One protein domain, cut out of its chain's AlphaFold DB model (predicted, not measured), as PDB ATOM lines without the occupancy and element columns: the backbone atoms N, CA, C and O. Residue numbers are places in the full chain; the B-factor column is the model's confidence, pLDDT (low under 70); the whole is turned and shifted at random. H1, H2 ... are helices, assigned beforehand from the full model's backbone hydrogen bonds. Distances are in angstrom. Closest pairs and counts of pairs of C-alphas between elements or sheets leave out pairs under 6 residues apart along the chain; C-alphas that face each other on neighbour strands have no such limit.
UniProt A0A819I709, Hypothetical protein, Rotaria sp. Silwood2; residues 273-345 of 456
ATOM      1  N   ALA A 273     348.809 109.978 149.741       49.03
ATOM      2  CA  ALA A 273     348.002 110.163 150.948       49.03
ATOM      3  C   ALA A 273     347.026 111.343 150.799       49.03
ATOM      4  O   ALA A 273     345.822 111.183 151.011       49.03
ATOM      5  N   THR A 274     347.543 112.499 150.376       53.66
ATOM      6  CA  THR A 274     346.792 113.749 150.192       53.66
ATOM      7  C   THR A 274     345.797 113.658 149.041       53.66
ATOM      8  O   THR A 274     344.640 114.048 149.212       53.66
ATOM      9  N   ASP A 275     346.196 113.045 147.919       60.81
ATOM     10  CA  ASP A 275     345.293 112.730 146.808       60.81
ATOM     11  C   ASP A 275     344.073 111.961 147.324       60.81
ATOM     12  O   ASP A 275     342.929 112.374 147.137       60.81
ATOM     13  N   ASN A 276     344.296 110.855 148.042       69.94
ATOM     14  CA  ASN A 276     343.217 109.993 148.520       69.94
ATOM     15  C   ASN A 276     342.252 110.673 149.504       69.94
ATOM     16  O   ASN A 276     341.141 110.170 149.670       69.94
ATOM     17  N   GLU A 277     342.619 111.778 150.156       79.12
ATOM     18  CA  GLU A 277     341.684 112.565 150.966       79.12
ATOM     19  C   GLU A 277     340.924 113.603 150.132       79.12
ATOM     20  O   GLU A 277     339.690 113.651 150.202       79.12
ATOM     21  N   MET A 278     341.616 114.359 149.273       77.62
ATOM     22  CA  MET A 278     340.980 115.313 148.355       77.62
ATOM     23  C   MET A 278     339.933 114.620 147.470       77.62
ATOM     24  O   MET A 278     338.812 115.106 147.334       77.62
ATOM     25  N   ILE A 279     340.252 113.427 146.960       78.94
ATOM     26  CA  ILE A 279     339.358 112.586 146.152       78.94
ATOM     27  C   ILE A 279     338.112 112.162 146.935       78.94
ATOM     28  O   ILE A 279     337.004 112.230 146.406       78.94
ATOM     29  N   LYS A 280     338.262 111.745 148.200       81.44
ATOM     30  CA  LYS A 280     337.119 111.372 149.055       81.44
ATOM     31  C   LYS A 280     336.220 112.573 149.332       81.44
ATOM     32  O   LYS A 280     335.006 112.411 149.395       81.44
ATOM     33  N   ASN A 281     336.793 113.763 149.487       84.00
ATOM     34  CA  ASN A 281     336.026 114.982 149.725       84.00
ATOM     35  C   ASN A 281     335.315 115.464 148.448       84.00
ATOM     36  O   ASN A 281     334.120 115.741 148.508       84.00
ATOM     37  N   LEU A 282     335.974 115.428 147.283       83.62
ATOM     38  CA  LEU A 282     335.327 115.650 145.981       83.62
ATOM     39  C   LEU A 282     334.197 114.643 145.721       83.62
ATOM     40  O   LEU A 282     333.136 115.040 145.247       83.62
ATOM     41  N   LYS A 283     334.377 113.364 146.083       84.69
ATOM     42  CA  LYS A 283     333.309 112.360 145.989       84.69
ATOM     43  C   LYS A 283     332.111 112.698 146.880       84.69
ATOM     44  O   LYS A 283     331.003 112.736 146.366       84.69
ATOM     45  N   LYS A 284     332.313 113.018 148.166       85.50
ATOM     46  CA  LYS A 284     331.211 113.443 149.059       85.50
ATOM     47  C   LYS A 284     330.420 114.618 148.469       85.50
ATOM     48  O   LYS A 284     329.197 114.615 148.528       85.50
ATOM     49  N   ILE A 285     331.109 115.611 147.897       84.56
ATOM     50  CA  ILE A 285     330.470 116.776 147.264       84.56
ATOM     51  C   ILE A 285     329.686 116.347 146.014       84.56
ATOM     52  O   ILE A 285     328.552 116.783 145.834       84.56
ATOM     53  N   TYR A 286     330.240 115.459 145.183       86.38
ATOM     54  CA  TYR A 286     329.551 114.927 144.006       86.38
ATOM     55  C   TYR A 286     328.292 114.130 144.384       86.38
ATOM     56  O   TYR A 286     327.227 114.370 143.819       86.38
ATOM     57  N   ASP A 287     328.394 113.237 145.370       86.06
ATOM     58  CA  ASP A 287     327.277 112.427 145.862       86.06
ATOM     59  C   ASP A 287     326.148 113.336 146.411       86.06
ATOM     60  O   ASP A 287     324.982 113.155 146.052       86.06
ATOM     61  N   LEU A 288     326.491 114.394 147.163       87.12
ATOM     62  CA  LEU A 288     325.544 115.431 147.613       87.12
ATOM     63  C   LEU A 288     324.909 116.213 146.450       87.12
ATOM     64  O   LEU A 288     323.715 116.501 146.482       87.12
ATOM     65  N   TYR A 289     325.671 116.554 145.407       85.94
ATOM     66  CA  TYR A 289     325.147 117.255 144.226       85.94
ATOM     67  C   TYR A 289     324.183 116.376 143.413       85.94
ATOM     68  O   TYR A 289     323.294 116.897 142.734       85.94
ATOM     69  N   VAL A 290     324.351 115.050 143.445       84.44
ATOM     70  CA  VAL A 290     323.407 114.089 142.849       84.44
ATOM     71  C   VAL A 290     322.141 113.979 143.705       84.44
ATOM     72  O   VAL A 290     321.040 114.053 143.160       84.44
ATOM     73  N   GLU A 291     322.273 113.879 145.031       87.88
ATOM     74  CA  GLU A 291     321.141 113.834 145.970       87.88
ATOM     75  C   GLU A 291     320.271 115.102 145.901       87.88
ATOM     76  O   GLU A 291     319.045 115.017 145.792       87.88
ATOM     77  N   GLN A 292     320.899 116.281 145.864       85.38
ATOM     78  CA  GLN A 292     320.224 117.583 145.768       85.38
ATOM     79  C   GLN A 292     319.658 117.895 144.370       85.38
ATOM     80  O   GLN A 292     319.001 118.919 144.199       85.38
ATOM     81  N   LYS A 293     319.881 117.024 143.371       82.50
ATOM     82  CA  LYS A 293     319.474 117.222 141.966       82.50
ATOM     83  C   LYS A 293     319.957 118.554 141.373       82.50
ATOM     84  O   LYS A 293     319.208 119.232 140.668       82.50
ATOM     85  N   MET A 294     321.218 118.909 141.633       80.06
ATOM     86  CA  MET A 294     321.864 120.038 140.954       80.06
ATOM     87  C   MET A 294     321.852 119.833 139.424       80.06
ATOM     88  O   MET A 294     321.761 118.687 138.963       80.06
ATOM     89  N   PRO A 295     321.932 120.899 138.606       82.25
ATOM     90  CA  PRO A 295     321.942 120.745 137.158       82.25
ATOM     91  C   PRO A 295     323.184 119.983 136.672       82.25
ATOM     92  O   PRO A 295     324.249 119.999 137.286       82.25
ATOM     93  N   TYR A 296     323.059 119.320 135.519       83.00
ATOM     94  CA  TYR A 296     324.109 118.452 134.965       83.00
ATOM     95  C   TYR A 296     325.454 119.168 134.732       83.00
ATOM     96  O   TYR A 296     326.514 118.541 134.792       83.00
ATOM     97  N   ILE A 297     325.435 120.482 134.478       82.62
ATOM     98  CA  ILE A 297     326.656 121.259 134.249       82.62
ATOM     99  C   ILE A 297     327.486 121.419 135.533       82.62
ATOM    100  O   ILE A 297     328.710 121.397 135.454       82.62
ATOM    101  N   GLU A 298     326.871 121.456 136.719       82.94
ATOM    102  CA  GLU A 298     327.568 121.469 138.015       82.94
ATOM    103  C   GLU A 298     328.308 120.152 138.280       82.94
ATOM    104  O   GLU A 298     329.457 120.178 138.727       82.94
ATOM    105  N   HIS A 299     327.706 119.001 137.953       84.50
ATOM    106  CA  HIS A 299     328.392 117.704 138.046       84.50
ATOM    107  C   HIS A 299     329.615 117.659 137.123       84.50
ATOM    108  O   HIS A 299     330.680 117.195 137.526       84.50
ATOM    109  N   VAL A 300     329.493 118.185 135.899       85.38
ATOM    110  CA  VAL A 300     330.600 118.259 134.932       85.38
ATOM    111  C   VAL A 300     331.689 119.247 135.385       85.38
ATOM    112  O   VAL A 300     332.866 118.897 135.315       85.38
ATOM    113  N   ARG A 301     331.316 120.419 135.924       83.44
ATOM    114  CA  ARG A 301     332.224 121.425 136.523       83.44
ATOM    115  C   ARG A 301     333.029 120.864 137.704       83.44
ATOM    116  O   ARG A 301     334.185 121.236 137.895       83.44
ATOM    117  N   LEU A 302     332.436 119.965 138.495       84.25
ATOM    118  CA  LEU A 302     333.123 119.281 139.595       84.25
ATOM    119  C   LEU A 302     334.080 118.191 139.079       84.25
ATOM    120  O   LEU A 302     335.195 118.063 139.582       84.25
ATOM    121  N   LEU A 303     333.686 117.449 138.037       86.25
ATOM    122  CA  LEU A 303     334.543 116.450 137.384       86.25
ATOM    123  C   LEU A 303     335.744 117.074 136.651       86.25
ATOM    124  O   LEU A 303     336.777 116.420 136.532       86.25
ATOM    125  N   SER A 304     335.657 118.323 136.178       85.00
ATOM    126  CA  SER A 304     336.776 119.001 135.501       85.00
ATOM    127  C   SER A 304     337.891 119.465 136.446       85.00
ATOM    128  O   SER A 304     338.971 119.806 135.973       85.00
ATOM    129  N   LEU A 305     337.678 119.394 137.767       83.12
ATOM    130  CA  LEU A 305     338.727 119.564 138.783       83.12
ATOM    131  C   LEU A 305     339.568 118.288 139.009       83.12
ATOM    132  O   LEU A 305     340.518 118.317 139.791       83.12
ATOM    133  N   LEU A 306     339.230 117.158 138.373       83.56
ATOM    134  CA  LEU A 306     339.956 115.898 138.556       83.56
ATOM    135  C   LEU A 306     341.262 115.849 137.737       83.56
ATOM    136  O   LEU A 306     341.262 116.232 136.563       83.56
ATOM    137  N   PRO A 307     342.366 115.303 138.291       79.31
ATOM    138  CA  PRO A 307     343.632 115.198 137.573       79.31
ATOM    139  C   PRO A 307     343.527 114.386 136.275       79.31
ATOM    140  O   PRO A 307     343.130 113.219 136.269       79.31
ATOM    141  N   ARG A 308     343.998 114.975 135.170       77.06
ATOM    142  CA  ARG A 308     344.027 114.361 133.827       77.06
ATOM    143  C   ARG A 308     344.922 113.111 133.716       77.06
ATOM    144  O   ARG A 308     344.919 112.436 132.693       77.06
ATOM    145  N   SER A 309     345.692 112.802 134.758       77.81
ATOM    146  CA  SER A 309     346.543 111.612 134.872       77.81
ATOM    147  C   SER A 309     345.769 110.313 135.153       77.81
ATOM    148  O   SER A 309     346.370 109.240 135.176       77.81
ATOM    149  N   TRP A 310     344.456 110.379 135.393       81.50
ATOM    150  CA  TRP A 310     343.631 109.208 135.693       81.50
ATOM    151  C   TRP A 310     343.025 108.566 134.439       81.50
ATOM    152  O   TRP A 310     342.716 109.235 133.455       81.50
ATOM    153  N   SER A 311     342.764 107.257 134.501       83.94
ATOM    154  CA  SER A 311     341.974 106.575 133.473       83.94
ATOM    155  C   SER A 311     340.486 106.929 133.577       83.94
ATOM    156  O   SER A 311     339.932 107.080 134.669       83.94
ATOM    157  N   TYR A 312     339.816 106.980 132.422       85.06
ATOM    158  CA  TYR A 312     338.361 107.147 132.345       85.06
ATOM    159  C   TYR A 312     337.620 106.085 133.169       85.06
ATOM    160  O   TYR A 312     336.653 106.425 133.842       85.06
ATOM    161  N   GLU A 313     338.082 104.826 133.155       86.31
ATOM    162  CA  GLU A 313     337.474 103.755 133.957       86.31
ATOM    163  C   GLU A 313     337.506 104.072 135.462       86.31
ATOM    164  O   GLU A 313     336.470 103.974 136.113       86.31
ATOM    165  N   LYS A 314     338.641 104.549 136.003       85.25
ATOM    166  CA  LYS A 314     338.773 104.908 137.427       85.25
ATOM    167  C   LYS A 314     337.823 106.046 137.826       85.25
ATOM    168  O   LYS A 314     337.261 106.023 138.917       85.25
ATOM    169  N   ILE A 315     337.633 107.044 136.959       84.88
ATOM    170  CA  ILE A 315     336.700 108.156 137.219       84.88
ATOM    171  C   ILE A 315     335.241 107.665 137.153       84.88
ATOM    172  O   ILE A 315     334.433 108.024 138.011       84.88
ATOM    173  N   MET A 316     334.903 106.810 136.181       85.94
ATOM    174  CA  MET A 316     333.566 106.212 136.063       85.94
ATOM    175  C   MET A 316     333.222 105.321 137.265       85.94
ATOM    176  O   MET A 316     332.112 105.408 137.780       85.94
ATOM    177  N   GLU A 317     334.165 104.510 137.747       86.44
ATOM    178  CA  GLU A 317     333.991 103.647 138.924       86.44
ATOM    179  C   GLU A 317     333.837 104.459 140.221       86.44
ATOM    180  O   GLU A 317     332.952 104.180 141.031       86.44
ATOM    181  N   LEU A 318     334.652 105.503 140.414       83.44
ATOM    182  CA  LEU A 318     334.611 106.310 141.635       83.44
ATOM    183  C   LEU A 318     333.379 107.219 141.720       83.44
ATOM    184  O   LEU A 318     332.810 107.337 142.805       83.44
ATOM    185  N   PHE A 319     332.954 107.842 140.617       83.12
ATOM    186  CA  PHE A 319     331.889 108.861 140.608       83.12
ATOM    187  C   PHE A 319     330.574 108.398 139.954       83.12
ATOM    188  O   PHE A 319     329.625 109.171 139.873       83.12
ATOM    189  N   GLY A 320     330.495 107.170 139.424       84.38
ATOM    190  CA  GLY A 320     329.302 106.658 138.727       84.38
ATOM    191  C   GLY A 320     328.917 107.438 137.458       84.38
ATOM    192  O   GLY A 320     327.818 107.276 136.930       84.38
ATOM    193  N   CYS A 321     329.795 108.325 136.982       84.06
ATOM    194  CA  CYS A 321     329.502 109.286 135.925       84.06
ATOM    195  C   CYS A 321     329.664 108.687 134.516       84.06
ATOM    196  O   CYS A 321     330.323 107.667 134.308       84.06
ATOM    197  N   SER A 322     329.063 109.329 133.510       88.06
ATOM    198  CA  SER A 322     329.163 108.853 132.127       88.06
ATOM    199  C   SER A 322     330.512 109.214 131.488       88.06
ATOM    200  O   SER A 322     331.068 110.292 131.709       88.06
ATOM    201  N   ARG A 323     330.996 108.366 130.569       86.25
ATOM    202  CA  ARG A 323     332.186 108.660 129.742       86.25
ATOM    203  C   ARG A 323     332.039 109.943 128.907       86.25
ATOM    204  O   ARG A 323     333.037 110.494 128.449       86.25
ATOM    205  N   HIS A 324     330.806 110.405 128.687       86.38
ATOM    206  CA  HIS A 324     330.507 111.664 128.010       86.38
ATOM    207  C   HIS A 324     330.715 112.869 128.941       86.38
ATOM    208  O   HIS A 324     331.377 113.817 128.529       86.38
ATOM    209  N   ALA A 325     330.262 112.793 130.199       86.12
ATOM    210  CA  ALA A 325     330.492 113.825 131.213       86.12
ATOM    211  C   ALA A 325     331.991 114.106 131.406       86.12
ATOM    212  O   ALA A 325     332.408 115.256 131.330       86.12
ATOM    213  N   ILE A 326     332.818 113.059 131.530       88.25
ATOM    214  CA  ILE A 326     334.282 113.191 131.676       88.25
ATOM    215  C   ILE A 326     334.920 113.852 130.437       88.25
ATOM    216  O   ILE A 326     335.817 114.683 130.557       88.25
ATOM    217  N   LYS A 327     334.441 113.527 129.226       88.12
ATOM    218  CA  LYS A 327     334.917 114.169 127.988       88.12
ATOM    219  C   LYS A 327     334.548 115.653 127.914       88.12
ATOM    220  O   LYS A 327     335.368 116.439 127.451       88.12
ATOM    221  N   ILE A 328     333.349 116.037 128.357       85.12
ATOM    222  CA  ILE A 328     332.954 117.452 128.437       85.12
ATOM    223  C   ILE A 328     333.788 118.161 129.510       85.12
ATOM    224  O   ILE A 328     334.322 119.227 129.242       85.12
ATOM    225  N   ALA A 329     333.981 117.539 130.675       85.88
ATOM    226  CA  ALA A 329     334.779 118.078 131.773       85.88
ATOM    227  C   ALA A 329     336.219 118.419 131.340       85.88
ATOM    228  O   ALA A 329     336.668 119.552 131.505       85.88
ATOM    229  N   HIS A 330     336.931 117.482 130.704       84.94
ATOM    230  CA  HIS A 330     338.270 117.768 130.177       84.94
ATOM    231  C   HIS A 330     338.260 118.830 129.065       84.94
ATOM    232  O   HIS A 330     339.176 119.643 129.012       84.94
ATOM    233  N   ARG A 331     337.216 118.887 128.225       83.06
ATOM    234  CA  ARG A 331     337.068 119.943 127.211       83.06
ATOM    235  C   ARG A 331     336.855 121.331 127.834       83.06
ATOM    236  O   ARG A 331     337.452 122.289 127.367       83.06
ATOM    237  N   MET A 332     336.051 121.444 128.892       76.94
ATOM    238  CA  MET A 332     335.833 122.710 129.613       76.94
ATOM    239  C   MET A 332     337.113 123.218 130.292       76.94
ATOM    240  O   MET A 332     337.331 124.427 130.361       76.94
ATOM    241  N   TYR A 333     337.966 122.297 130.753       77.31
ATOM    242  CA  TYR A 333     339.311 122.607 131.239       77.31
ATOM    243  C   TYR A 333     340.220 123.113 130.101       77.31
ATOM    244  O   TYR A 333     340.821 124.177 130.229       77.31
ATOM    245  N   ASP A 334     340.275 122.395 128.972       76.44
ATOM    246  CA  ASP A 334     341.095 122.759 127.802       76.44
ATOM    247  C   ASP A 334     340.711 124.115 127.190       76.44
ATOM    248  O   ASP A 334     341.581 124.906 126.832       76.44
ATOM    249  N   GLU A 335     339.412 124.405 127.078       70.44
ATOM    250  CA  GLU A 335     338.889 125.640 126.469       70.44
ATOM    251  C   GLU A 335     338.944 126.859 127.410       70.44
ATOM    252  O   GLU A 335     338.427 127.919 127.064       70.44
ATOM    253  N   GLN A 336     339.530 126.722 128.609       62.19
ATOM    254  CA  GLN A 336     339.581 127.755 129.655       62.19
ATOM    255  C   GLN A 336     338.213 128.393 129.986       62.19
ATOM    256  O   GLN A 336     338.142 129.498 130.529       62.19
ATOM    257  N   GLN A 337     337.107 127.658 129.794       54.97
ATOM    258  CA  GLN A 337     335.743 128.059 130.198       54.97
ATOM    259  C   GLN A 337     335.525 127.989 131.727       54.97
ATOM    260  O   GLN A 337     334.413 127.822 132.222       54.97
ATOM    261  N   TYR A 338     336.618 128.140 132.474       52.78
ATOM    262  CA  TYR A 338     336.694 128.326 133.917       52.78
ATOM    263  C   TYR A 338     336.570 129.795 134.342       52.78
ATOM    264  O   TYR A 338     336.497 130.078 135.540       52.78
ATOM    265  N   VAL A 339     336.479 130.735 133.391       48.91
ATOM    266  CA  VAL A 339     335.862 132.036 133.679       48.91
ATOM    267  C   VAL A 339     334.457 131.761 134.203       48.91
ATOM    268  O   VAL A 339     333.641 131.154 133.514       48.91
ATOM    269  N   LEU A 340     334.187 132.202 135.432       51.44
ATOM    270  CA  LEU A 340     332.888 132.066 136.079       51.44
ATOM    271  C   LEU A 340     331.838 132.913 135.352       51.44
ATOM    272  O   LEU A 340     331.464 133.993 135.812       51.44
ATOM    273  N   THR A 341     331.280 132.368 134.273       44.44
ATOM    274  CA  THR A 341     329.902 132.636 133.872       44.44
ATOM    275  C   THR A 341     328.971 132.101 134.964       44.44
ATOM    276  O   THR A 341     328.332 131.053 134.847       44.44
ATOM    277  N   ARG A 342     328.896 132.890 136.049       47.53
ATOM    278  CA  ARG A 342     327.604 133.278 136.622       47.53
ATOM    279  C   ARG A 342     326.677 133.614 135.467       47.53
ATOM    280  O   ARG A 342     327.133 134.215 134.494       47.53
ATOM    281  N   ASP A 343     325.419 133.239 135.603       50.16
ATOM    282  CA  ASP A 343     324.387 133.398 134.589       50.16
ATOM    283  C   ASP A 343     324.384 134.833 134.058       50.16
ATOM    284  O   ASP A 343     323.914 135.765 134.712       50.16
ATOM    285  N   SER A 344     325.003 135.022 132.889       51.09
ATOM    286  CA  SER A 344     325.084 136.320 132.240       51.09
ATOM    287  C   SER A 344     323.683 136.635 131.750       51.09
ATOM    288  O   SER A 344     323.227 136.017 130.782       51.09
ATOM    289  N   GLU A 345     323.018 137.532 132.482       53.75
ATOM    290  CA  GLU A 345     321.643 137.984 132.273       53.75
ATOM    291  C   GLU A 345     321.344 138.067 130.770       53.75
ATOM    292  O   GLU A 345     322.142 138.653 130.030       53.75
TER     293      GLU A 345
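AT A GLANCE: This is residues 273 to 345 of the 456 residues of the protein "Hypothetical protein" of Rotaria sp. Silwood2 (UniProt A0A819I709). A long helix, H1, and the short H2 folded back along it make a helical hairpin; H4 crosses H2 on the side away from H1, and H3 stands between H1 and H4, its last residue, Phe 319, coming closest to H1 and its first, Tyr 312, closest to the first residue of H4, Arg 323. The four helices thus make a small ring of contacts, H1 to H2 to H4 to H3 and back to H1, and a tail, residues 339 to 345, sticks out. The printed part has 73 residues with four named helices, in the order H1, H2, H3, H4, and no named strand; its class is all helix. It is compact, with a radius of gyration of the C-alphas of 12.5 A and spans of 41 by 28 by 23 A.

HOW THE PARTS SIT: H1, residues 273 to 291, touches H2, residues 296 to 303, with residues 282 to 290 alone; the closest C-alphas, of Tyr 286 and His 299, are 6.7 A apart. This hairpin has a shallow tilt of 7 degrees, opposite ways. H3, residues 312 to 319, touches residues 283 to 287 of H1 alone, at a steep tilt of 65 degrees, the same way; the closest C-alphas, of Lys 283 and Phe 319, are 6.6 A apart. H4, residues 323 to 334, touches H2 at a steep tilt of 69 degrees, only just short of about perpendicular; the closest C-alphas, of Val 300 and Ala 329, are 5.2 A apart. With residues 323 to 326 alone H4 touches H3, about perpendicular at 78 degrees; the closest C-alphas, of Tyr 312 and Arg 323, are 6.9 A apart. The helix packing is mostly crossed. H1 and H4 are apart, and so are H2 and H3. Every O i to N i+4 pair is within hydrogen-bond range in H2, H3 and H4; in H1, 14 of 15 are.

IN THESE COORDINATES: H1 begins at C-alpha 273 (348.002, 110.163, 150.948) and is 27.6 A long. H2 is 10.9 A and H3 10.6 A long. H4, 16.8 A long, ends at C-alpha 334 (341.095, 122.759, 127.802).

THE WHOLE: The C-alphas farthest apart, of Ala 273 and Glu 345, are 42.6 A apart. The printed part has no cut; no link is long. The model's pLDDT is under 70 at residues 273 to 276 and 336 to 345.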